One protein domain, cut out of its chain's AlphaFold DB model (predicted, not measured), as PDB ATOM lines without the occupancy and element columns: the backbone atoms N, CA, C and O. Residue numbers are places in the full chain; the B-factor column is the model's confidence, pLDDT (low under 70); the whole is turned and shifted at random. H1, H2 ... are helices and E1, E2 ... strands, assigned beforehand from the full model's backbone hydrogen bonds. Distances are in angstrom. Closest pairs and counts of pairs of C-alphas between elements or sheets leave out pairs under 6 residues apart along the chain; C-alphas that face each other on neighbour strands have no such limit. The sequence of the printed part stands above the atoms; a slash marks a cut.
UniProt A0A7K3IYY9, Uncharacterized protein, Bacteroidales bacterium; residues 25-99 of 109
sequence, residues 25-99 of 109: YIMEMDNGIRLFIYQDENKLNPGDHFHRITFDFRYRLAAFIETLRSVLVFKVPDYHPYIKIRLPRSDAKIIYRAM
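This is residues 25 to 99 of the 109 residues of an uncharacterized protein of Bacteroidales bacterium (UniProt A0A7K3IYY9). A small three-stranded sheet, E1 E2 E3, has the short helix H2 over one face, while one long helix, H1, only grazes the sheet and runs on well past it. Residues 73 to 81 then fold back from the far end of H1 to E3, which makes a loose, open frame. The printed part has 75 residues, with two named helices and three named strands in the order E1 E2 H1 E3 H2; the sheet is mixed and the class is mixed, helices and strands. The whole is loose, with a radius of gyration of the C-alphas of 15.1 A, and only just flat, spanning 44 by 29 by 15 A.

E1, residues 25 to 28, and E2, residues 34 to 39, form an antiparallel hairpin, with N 27 and O 35 2.9 A apart, within hydrogen-bond range. E3, residues 82 to 87, is parallel to E2, with N 36 and O 83 at 2.8 A. H1, residues 46 to 72, only grazes the sheet with residues 48 to 59. E2, H1 and E3 form a strand-helix-strand unit, two parallel neighbour strands with a helix between, its crossover right-handed. H2, residues 89 to 98, is on the sheet at a height of 8.8 A, making two layers, a helix on one face of a sheet. It lies over E2 and, only just, with 3 C-alphas, over E1. It runs along the strands, only just, at 29 degrees to E2 on the local plane. The closest C-alphas of E2 and H2 are those of Gln 39 and Arg 89, 5.2 A apart. H1 and H2 are apart. Every O i to N i+4 pair is within hydrogen-bond range in H2, and 22 of 23 in H1.

E1 begins at C-alpha 25 (-24.391, -1.980, -29.974). E2 is 16.4 A long, H1 38.2 A and E3 16.1 A. H2 ends at C-alpha 98 (-32.801, -6.433, -39.463).

The C-alphas of Lys 43 and Phe 74 are the farthest apart, at 45.0 A. The printed part has no cut and no long link. pLDDT is under 70 at residues 40 to 58 and 61.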
ATOM      1  N   TYR A  25     -24.651  -0.549 -30.063       79.75
ATOM      2  CA  TYR A  25     -24.391  -1.980 -29.974       79.75
ATOM      3  C   TYR A  25     -23.031  -2.330 -30.566       79.75
ATOM      4  O   TYR A  25     -22.489  -1.640 -31.434       79.75
ATOM      5  N   ILE A  26     -22.469  -3.413 -30.037       82.00
ATOM      6  CA  ILE A  26     -21.170  -3.950 -30.422       82.00
ATOM      7  C   ILE A  26     -21.426  -5.350 -30.947       82.00
ATOM      8  O   ILE A  26     -22.044  -6.166 -30.268       82.00
ATOM      9  N   MET A  27     -20.957  -5.607 -32.158       81.69
ATOM     10  CA  MET A  27     -20.953  -6.937 -32.743       81.69
ATOM     11  C   MET A  27     -19.536  -7.476 -32.702       81.69
ATOM     12  O   MET A  27     -18.597  -6.802 -33.130       81.69
ATOM     13  N   GLU A  28     -19.390  -8.691 -32.202       83.81
ATOM     14  CA  GLU A  28     -18.134  -9.422 -32.221       83.81
ATOM     15  C   GLU A  28     -18.233 -10.512 -33.280       83.81
ATOM     16  O   GLU A  28     -19.190 -11.285 -33.304       83.81
ATOM     17  N   MET A  29     -17.279 -10.510 -34.202       83.81
ATOM     18  CA  MET A  29     -17.176 -11.506 -35.258       83.81
ATOM     19  C   MET A  29     -16.341 -12.696 -34.776       83.81
ATOM     20  O   MET A  29     -15.470 -12.541 -33.920       83.81
ATOM     21  N   ASP A  30     -16.526 -13.861 -35.397       83.56
ATOM     22  CA  ASP A  30     -15.805 -15.096 -35.040       83.56
ATOM     23  C   ASP A  30     -14.275 -14.971 -35.159       83.56
ATOM     24  O   ASP A  30     -13.522 -15.673 -34.488       83.56
ATOM     25  N   ASN A  31     -13.797 -14.057 -36.005       79.94
ATOM     26  CA  ASN A  31     -12.374 -13.763 -36.191       79.94
ATOM     27  C   ASN A  31     -11.821 -12.725 -35.192       79.94
ATOM     28  O   ASN A  31     -10.694 -12.261 -35.356       79.94
ATOM     29  N   GLY A  32     -12.605 -12.331 -34.184       79.06
ATOM     30  CA  GLY A  32     -12.206 -11.384 -33.145       79.06
ATOM     31  C   GLY A  32     -12.242  -9.912 -33.564       79.06
ATOM     32  O   GLY A  32     -11.821  -9.061 -32.776       79.06
ATOM     33  N   ILE A  33     -12.733  -9.592 -34.771       82.81
ATOM     34  CA  ILE A  33     -12.996  -8.210 -35.189       82.81
ATOM     35  C   ILE A  33     -14.262  -7.714 -34.488       82.81
ATOM     36  O   ILE A  33     -15.284  -8.399 -34.457       82.81
ATOM     37  N   ARG A  34     -14.212  -6.489 -33.961       86.88
ATOM     38  CA  ARG A  34     -15.351  -5.862 -33.282       86.88
ATOM     39  C   ARG A  34     -15.902  -4.695 -34.092       86.88
ATOM     40  O   ARG A  34     -15.184  -3.745 -34.403       86.88
ATOM     41  N   LEU A  35     -17.186  -4.738 -34.419       82.88
ATOM     42  CA  LEU A  35     -17.888  -3.664 -35.109       82.88
ATOM     43  C   LEU A  35     -18.730  -2.876 -34.107       82.88
ATOM     44  O   LEU A  35     -19.630  -3.412 -33.464       82.88
ATOM     45  N   PHE A  36     -18.431  -1.590 -33.987       85.25
ATOM     46  CA  PHE A  36     -19.116  -0.676 -33.091       85.25
ATOM     47  C   PHE A  36     -20.038   0.218 -33.894       85.25
ATOM     48  O   PHE A  36     -19.567   0.987 -34.739       85.25
ATOM     49  N   ILE A  37     -21.329   0.158 -33.584       84.12
ATOM     50  CA  ILE A  37     -22.324   1.051 -34.162       84.12
ATOM     51  C   ILE A  37     -22.766   2.033 -33.087       84.12
ATOM     52  O   ILE A  37     -23.279   1.643 -32.037       84.12
ATOM     53  N   TYR A  38     -22.530   3.313 -33.370       80.38
ATOM     54  CA  TYR A  38     -22.939   4.419 -32.519       80.38
ATOM     55  C   TYR A  38     -23.982   5.273 -33.213       80.38
ATOM     56  O   TYR A  38     -23.856   5.584 -34.399       80.38
ATOM     57  N   GLN A  39     -24.947   5.725 -32.426       77.19
ATOM     58  CA  GLN A  39     -25.891   6.748 -32.838       77.19
ATOM     59  C   GLN A  39     -25.178   8.100 -33.006       77.19
ATOM     60  O   GLN A  39     -24.505   8.587 -32.089       77.19
ATOM     61  N   ASP A  40     -25.336   8.694 -34.187       69.06
ATOM     62  CA  ASP A  40     -24.890  10.035 -34.542       69.06
ATOM     63  C   ASP A  40     -26.103  10.957 -34.633       69.06
ATOM     64  O   ASP A  40     -26.930  10.843 -35.538       69.06
ATOM     65  N   GLU A  41     -26.236  11.860 -33.670       64.56
ATOM     66  CA  GLU A  41     -27.252  12.901 -33.703       64.56
ATOM     67  C   GLU A  41     -26.607  14.239 -33.353       64.56
ATOM     68  O   GLU A  41     -26.126  14.456 -32.242       64.56
ATOM     69  N   ASN A  42     -26.672  15.184 -34.295       52.84
ATOM     70  CA  ASN A  42     -26.308  16.590 -34.079       52.84
ATOM     71  C   ASN A  42     -27.262  17.319 -33.105       52.84
ATOM     72  O   ASN A  42     -27.079  18.503 -32.836       52.84
ATOM     73  N   LYS A  43     -28.291  16.633 -32.586       52.06
ATOM     74  CA  LYS A  43     -29.293  17.147 -31.640       52.06
ATOM     75  C   LYS A  43     -29.466  16.205 -30.442       52.06
ATOM     76  O   LYS A  43     -30.582  15.855 -30.080       52.06
ATOM     77  N   LEU A  44     -28.361  15.765 -29.848       55.19
ATOM     78  CA  LEU A  44     -28.403  14.999 -28.603       55.19
ATOM     79  C   LEU A  44     -28.964  15.877 -27.477       55.19
ATOM     80  O   LEU A  44     -28.392  16.922 -27.156       55.19
ATOM     81  N   ASN A  45     -30.051  15.433 -26.843       57.25
ATOM     82  CA  ASN A  45     -30.418  15.948 -25.529       57.25
ATOM     83  C   ASN A  45     -29.230  15.715 -24.570       57.25
ATOM     84  O   ASN A  45     -28.567  14.678 -24.659       57.25
ATOM     85  N   PRO A  46     -28.935  16.632 -23.629       54.66
ATOM     86  CA  PRO A  46     -27.764  16.513 -22.758       54.66
ATOM     87  C   PRO A  46     -27.693  15.180 -21.984       54.66
ATOM     88  O   PRO A  46     -26.597  14.698 -21.702       54.66
ATOM     89  N   GLY A  47     -28.838  14.545 -21.699       57.22
ATOM     90  CA  GLY A  47     -28.918  13.218 -21.072       57.22
ATOM     91  C   GLY A  47     -28.429  12.051 -21.946       57.22
ATOM     92  O   GLY A  47     -27.847  11.100 -21.421       57.22
ATOM     93  N   ASP A  48     -28.567  12.129 -23.269       56.94
ATOM     94  CA  ASP A  48     -28.130  11.069 -24.194       56.94
ATOM     95  C   ASP A  48     -26.610  11.085 -24.408       56.94
ATOM     96  O   ASP A  48     -25.976  10.048 -24.627       56.94
ATOM     97  N   HIS A  49     -25.987  12.256 -24.246       60.25
ATOM     98  CA  HIS A  49     -24.534  12.396 -24.291       60.25
ATOM     99  C   HIS A  49     -23.852  11.620 -23.151       60.25
ATOM    100  O   HIS A  49     -22.848  10.940 -23.371       60.25
ATOM    101  N   PHE A  50     -24.429  11.648 -21.942       58.81
ATOM    102  CA  PHE A  50     -23.934  10.867 -20.804       58.81
ATOM    103  C   PHE A  50     -24.088   9.358 -21.012       58.81
ATOM    104  O   PHE A  50     -23.187   8.605 -20.643       58.81
ATOM    105  N   HIS A  51     -25.168   8.899 -21.645       63.09
ATOM    106  CA  HIS A  51     -25.335   7.481 -21.976       63.09
ATOM    107  C   HIS A  51     -24.281   7.003 -22.979       63.09
ATOM    108  O   HIS A  51     -23.668   5.955 -22.779       63.09
ATOM    109  N   ARG A  52     -23.978   7.806 -24.007       63.50
ATOM    110  CA  ARG A  52     -22.904   7.483 -24.959       63.50
ATOM    111  C   ARG A  52     -21.536   7.429 -24.281       63.50
ATOM    112  O   ARG A  52     -20.769   6.500 -24.518       63.50
ATOM    113  N   ILE A  53     -21.242   8.406 -23.420       60.84
ATOM    114  CA  ILE A  53     -19.990   8.457 -22.657       60.84
ATOM    115  C   ILE A  53     -19.882   7.249 -21.730       60.84
ATOM    116  O   ILE A  53     -18.871   6.559 -21.756       60.84
ATOM    117  N   THR A  54     -20.902   6.958 -20.924       62.09
ATOM    118  CA  THR A  54     -20.865   5.840 -19.969       62.09
ATOM    119  C   THR A  54     -20.759   4.489 -20.669       62.09
ATOM    120  O   THR A  54     -20.006   3.634 -20.203       62.09
ATOM    121  N   PHE A  55     -21.425   4.303 -21.810       67.69
ATOM    122  CA  PHE A  55     -21.276   3.110 -22.643       67.69
ATOM    123  C   PHE A  55     -19.835   2.947 -23.153       67.69
ATOM    124  O   PHE A  55     -19.218   1.897 -22.950       67.69
ATOM    125  N   ASP A  56     -19.255   4.012 -23.719       67.94
ATOM    126  CA  ASP A  56     -17.863   4.021 -24.183       67.94
ATOM    127  C   ASP A  56     -16.867   3.784 -23.044       67.94
ATOM    128  O   ASP A  56     -15.907   3.027 -23.200       67.94
ATOM    129  N   PHE A  57     -17.087   4.413 -21.890       64.00
ATOM    130  CA  PHE A  57     -16.222   4.279 -20.724       64.00
ATOM    131  C   PHE A  57     -16.277   2.879 -20.130       64.00
ATOM    132  O   PHE A  57     -15.225   2.328 -19.829       64.00
ATOM    133  N   ARG A  58     -17.459   2.268 -19.992       69.81
ATOM    134  CA  ARG A  58     -17.586   0.896 -19.472       69.81
ATOM    135  C   ARG A  58     -16.853  -0.104 -20.358       69.81
ATOM    136  O   ARG A  58     -16.101  -0.927 -19.842       69.81
ATOM    137  N   TYR A  59     -17.023   0.006 -21.675       70.19
ATOM    138  CA  TYR A  59     -16.332  -0.867 -22.617       70.19
ATOM    139  C   TYR A  59     -14.807  -0.660 -22.575       70.19
ATOM    140  O   TYR A  59     -14.041  -1.620 -22.480       70.19
ATOM    141  N   ARG A  60     -14.345   0.598 -22.572       71.88
ATOM    142  CA  ARG A  60     -12.913   0.926 -22.480       71.88
ATOM    143  C   ARG A  60     -12.289   0.509 -21.151       71.88
ATOM    144  O   ARG A  60     -11.153   0.055 -21.154       71.88
ATOM    145  N   LEU A  61     -13.006   0.650 -20.037       69.38
ATOM    146  CA  LEU A  61     -12.534   0.238 -18.714       69.38
ATOM    147  C   LEU A  61     -12.365  -1.277 -18.635       69.38
ATOM    148  O   LEU A  61     -11.345  -1.731 -18.129       69.38
ATOM    149  N   ALA A  62     -13.308  -2.052 -19.177       74.25
ATOM    150  CA  ALA A  62     -13.176  -3.505 -19.242       74.25
ATOM    151  C   ALA A  62     -11.934  -3.915 -20.052       74.25
ATOM    152  O   ALA A  62     -11.090  -4.653 -19.548       74.25
ATOM    153  N   ALA A  63     -11.760  -3.347 -21.252       71.62
ATOM    154  CA  ALA A  63     -10.581  -3.601 -22.082       71.62
ATOM    155  C   ALA A  63      -9.271  -3.158 -21.402       71.62
ATOM    156  O   ALA A  63      -8.254  -3.847 -21.483       71.62
ATOM    157  N   PHE A  64      -9.284  -2.023 -20.696       73.50
ATOM    158  CA  PHE A  64      -8.128  -1.522 -19.953       73.50
ATOM    159  C   PHE A  64      -7.760  -2.435 -18.783       73.50
ATOM    160  O   PHE A  64      -6.581  -2.707 -18.584       73.50
ATOM    161  N   ILE A  65      -8.743  -2.943 -18.036       77.62
ATOM    162  CA  ILE A  65      -8.511  -3.885 -16.934       77.62
ATOM    163  C   ILE A  65      -7.922  -5.195 -17.462       77.62
ATOM    164  O   ILE A  65      -6.967  -5.700 -16.874       77.62
ATOM    165  N   GLU A  66      -8.435  -5.727 -18.574       76.38
ATOM    166  CA  GLU A  66      -7.862  -6.929 -19.190       76.38
ATOM    167  C   GLU A  66      -6.427  -6.701 -19.665       76.38
ATOM    168  O   GLU A  66      -5.548  -7.509 -19.369       76.38
ATOM    169  N   THR A  67      -6.165  -5.557 -20.301       73.19
ATOM    170  CA  THR A  67      -4.817  -5.180 -20.748       73.19
ATOM    171  C   THR A  67      -3.866  -4.986 -19.564       73.19
ATOM    172  O   THR A  67      -2.724  -5.438 -19.586       73.19
ATOM    173  N   LEU A  68      -4.318  -4.339 -18.488       78.00
ATOM    174  CA  LEU A  68      -3.515  -4.140 -17.285       78.00
ATOM    175  C   LEU A  68      -3.216  -5.481 -16.607       78.00
ATOM    176  O   LEU A  68      -2.091  -5.714 -16.173       78.00
ATOM    177  N   ARG A  69      -4.192  -6.393 -16.570       79.75
ATOM    178  CA  ARG A  69      -4.010  -7.749 -16.049       79.75
ATOM    179  C   ARG A  69      -3.013  -8.547 -16.888       79.75
ATOM    180  O   ARG A  69      -2.169  -9.220 -16.304       79.75
ATOM    181  N   SER A  70      -3.061  -8.467 -18.219       74.88
ATOM    182  CA  SER A  70      -2.081  -9.147 -19.073       74.88
ATOM    183  C   SER A  70      -0.678  -8.567 -18.898       74.88
ATOM    184  O   SER A  70       0.274  -9.334 -18.783       74.88
ATOM    185  N   VAL A  71      -0.550  -7.242 -18.764       78.31
ATOM    186  CA  VAL A  71       0.731  -6.574 -18.472       78.31
ATOM    187  C   VAL A  71       1.286  -6.998 -17.108       78.31
ATOM    188  O   VAL A  71       2.463  -7.334 -17.017       78.31
ATOM    189  N   LEU A  72       0.451  -7.056 -16.064       80.81
ATOM    190  CA  LEU A  72       0.853  -7.518 -14.727       80.81
ATOM    191  C   LEU A  72       1.310  -8.985 -14.715       80.81
ATOM    192  O   LEU A  72       2.165  -9.355 -13.917       80.81
ATOM    193  N   VAL A  73       0.754  -9.814 -15.601       85.94
ATOM    194  CA  VAL A  73       1.123 -11.231 -15.767       85.94
ATOM    195  C   VAL A  73       2.241 -11.405 -16.818       85.94
ATOM    196  O   VAL A  73       2.591 -12.530 -17.162       85.94
ATOM    197  N   PHE A  74       2.832 -10.314 -17.328       81.19
ATOM    198  CA  PHE A  74       3.848 -10.321 -18.394       81.19
ATOM    199  C   PHE A  74       3.426 -11.098 -19.657       81.19
ATOM    200  O   PHE A  74       4.261 -11.620 -20.398       81.19
ATOM    201  N   LYS A  75       2.121 -11.172 -19.927       78.62
ATOM    202  CA  LYS A  75       1.558 -11.767 -21.140       78.62
ATOM    203  C   LYS A  75       1.350 -10.668 -22.185       78.62
ATOM    204  O   LYS A  75       0.895  -9.572 -21.857       78.62
ATOM    205  N   VAL A  76       1.653 -10.970 -23.449       76.00
ATOM    206  CA  VAL A  76       1.352 -10.070 -24.573       76.00
ATOM    207  C   VAL A  76      -0.165  -9.814 -24.597       76.00
ATOM    208  O   VAL A  76      -0.924 -10.785 -24.568       76.00
ATOM    209  N   PRO A  77      -0.619  -8.547 -24.588       72.25
ATOM    210  CA  PRO A  77      -2.040  -8.230 -24.642       72.25
ATOM    211  C   PRO A  77      -2.631  -8.644 -25.993       72.25
ATOM    212  O   PRO A  77      -2.072  -8.328 -27.045       72.25
ATOM    213  N   ASP A  78      -3.770  -9.331 -25.954       70.88
ATOM    214  CA  ASP A  78      -4.479  -9.782 -27.151       70.88
ATOM    215  C   ASP A  78      -5.137  -8.571 -27.844       70.88
ATOM    216  O   ASP A  78      -5.985  -7.877 -27.275       70.88
ATOM    217  N   TYR A  79      -4.696  -8.259 -29.069       72.62
ATOM    218  CA  TYR A  79      -5.193  -7.109 -29.824       72.62
ATOM    219  C   TYR A  79      -6.392  -7.494 -30.692       72.62
ATOM    220  O   TYR A  79      -6.264  -8.268 -31.640       72.62
ATOM    221  N   HIS A  80      -7.541  -6.880 -30.411       78.50
ATOM    222  CA  HIS A  80      -8.761  -7.042 -31.197       78.50
ATOM    223  C   HIS A  80      -8.987  -5.812 -32.087       78.50
ATOM    224  O   HIS A  80      -9.287  -4.731 -31.563       78.50
ATOM    225  N   PRO A  81      -8.848  -5.930 -33.421       81.75
ATOM    226  CA  PRO A  81      -9.137  -4.824 -34.324       81.75
ATOM    227  C   PRO A  81     -10.615  -4.437 -34.233       81.75
ATOM    228  O   PRO A  81     -11.497  -5.288 -34.094       81.75
ATOM    229  N   TYR A  82     -10.889  -3.137 -34.341       82.50
ATOM    230  CA  TYR A  82     -12.251  -2.633 -34.318       82.50
ATOM    231  C   TYR A  82     -12.554  -1.643 -35.432       82.50
ATOM    232  O   TYR A  82     -11.710  -0.842 -35.829       82.50
ATOM    233  N   ILE A  83     -13.804  -1.670 -35.888       83.56
ATOM    234  CA  ILE A  83     -14.359  -0.716 -36.844       83.56
ATOM    235  C   ILE A  83     -15.433   0.084 -36.118       83.56
ATOM    236  O   ILE A  83     -16.301  -0.486 -35.461       83.56
ATOM    237  N   LYS A  84     -15.370   1.412 -36.216       85.81
ATOM    238  CA  LYS A  84     -16.353   2.312 -35.612       85.81
ATOM    239  C   LYS A  84     -17.163   2.996 -36.703       85.81
ATOM    240  O   LYS A  84     -16.602   3.762 -37.480       85.81
ATOM    241  N   ILE A  85     -18.470   2.755 -36.714       83.81
ATOM    242  CA  ILE A  85     -19.418   3.397 -37.624       83.81
ATOM    243  C   ILE A  85     -20.356   4.278 -36.801       83.81
ATOM    244  O   ILE A  85     -20.854   3.876 -35.746       83.81
ATOM    245  N   ARG A  86     -20.562   5.504 -37.276       82.69
ATOM    246  CA  ARG A  86     -21.528   6.453 -36.727       82.69
ATOM    247  C   ARG A  86     -22.679   6.582 -37.712       82.69
ATOM    248  O   ARG A  86     -22.426   6.842 -38.884       82.69
ATOM    249  N   LEU A  87     -23.901   6.341 -37.248       83.62
ATOM    250  CA  LEU A  87     -25.104   6.322 -38.080       83.62
ATOM    251  C   LEU A  87     -26.240   7.083 -37.393       83.62
ATOM    252  O   LEU A  87     -26.317   7.046 -36.165       83.62
ATOM    253  N   PRO A  88     -27.161   7.702 -38.149       82.44
ATOM    254  CA  PRO A  88     -28.388   8.246 -37.583       82.44
ATOM    255  C   PRO A  88     -29.156   7.194 -36.777       82.44
ATOM    256  O   PRO A  88     -29.134   6.002 -37.098       82.44
ATOM    257  N   ARG A  89     -29.879   7.630 -35.741       77.38
ATOM    258  CA  ARG A  89     -30.667   6.744 -34.869       77.38
ATOM    259  C   ARG A  89     -31.634   5.847 -35.638       77.38
ATOM    260  O   ARG A  89     -31.728   4.657 -35.336       77.38
ATOM    261  N   SER A  90     -32.345   6.418 -36.614       79.12
ATOM    262  CA  SER A  90     -33.280   5.691 -37.480       79.12
ATOM    263  C   SER A  90     -32.598   4.493 -38.127       79.12
ATOM    264  O   SER A  90     -33.089   3.368 -38.044       79.12
ATOM    265  N   ASP A  91     -31.417   4.728 -38.685       81.19
ATOM    266  CA  ASP A  91     -30.687   3.759 -39.487       81.19
ATOM    267  C   ASP A  91     -30.058   2.699 -38.585       81.19
ATOM    268  O   ASP A  91     -30.194   1.505 -38.841       81.19
ATOM    269  N   ALA A  92     -29.464   3.112 -37.461       82.38
ATOM    270  CA  ALA A  92     -28.904   2.196 -36.470       82.38
ATOM    271  C   ALA A  92     -29.963   1.226 -35.915       82.38
ATOM    272  O   ALA A  92     -29.679   0.034 -35.761       82.38
ATOM    273  N   LYS A  93     -31.186   1.720 -35.655       81.88
ATOM    274  CA  LYS A  93     -32.333   0.935 -35.162       81.88
ATOM    275  C   LYS A  93     -32.862  -0.030 -36.221       81.88
ATOM    276  O   LYS A  93     -33.153  -1.180 -35.895       81.88
ATOM    277  N   ILE A  94     -32.969   0.414 -37.477       83.00
ATOM    278  CA  ILE A  94     -33.378  -0.442 -38.601       83.00
ATOM    279  C   ILE A  94     -32.371  -1.570 -38.793       83.00
ATOM    280  O   ILE A  94     -32.774  -2.730 -38.843       83.00
ATOM    281  N   ILE A  95     -31.073  -1.247 -38.829       82.94
ATOM    282  CA  ILE A  95     -30.009  -2.244 -38.969       82.94
ATOM    283  C   ILE A  95     -30.111  -3.251 -37.828       82.94
ATOM    284  O   ILE A  95     -30.241  -4.437 -38.104       82.94
ATOM    285  N   TYR A  96     -30.169  -2.796 -36.573       82.44
ATOM    286  CA  TYR A  96     -30.256  -3.688 -35.414       82.44
ATOM    287  C   TYR A  96     -31.429  -4.667 -35.491       82.44
ATOM    288  O   TYR A  96     -31.256  -5.858 -35.245       82.44
ATOM    289  N   ARG A  97     -32.613  -4.187 -35.884       81.75
ATOM    290  CA  ARG A  97     -33.810  -5.024 -36.041       81.75
ATOM    291  C   ARG A  97     -33.722  -5.987 -37.225       81.75
ATOM    292  O   ARG A  97     -34.337  -7.047 -37.182       81.75
ATOM    293  N   ALA A  98     -32.992  -5.615 -38.272       83.69
ATOM    294  CA  ALA A  98     -32.801  -6.433 -39.463       83.69
ATOM    295  C   ALA A  98     -31.680  -7.475 -39.307       83.69
ATOM    296  O   ALA A  98     -31.560  -8.364 -40.149       83.69
ATOM    297  N   MET A  99     -30.852  -7.380 -38.260       82.00
ATOM    298  CA  MET A  99     -29.718  -8.281 -38.085       82.00
ATOM    299  C   MET A  99     -30.165  -9.700 -37.711       82.00
ATOM    300  O   MET A  99     -30.808  -9.898 -36.676       82.00
TER     301      MET A  99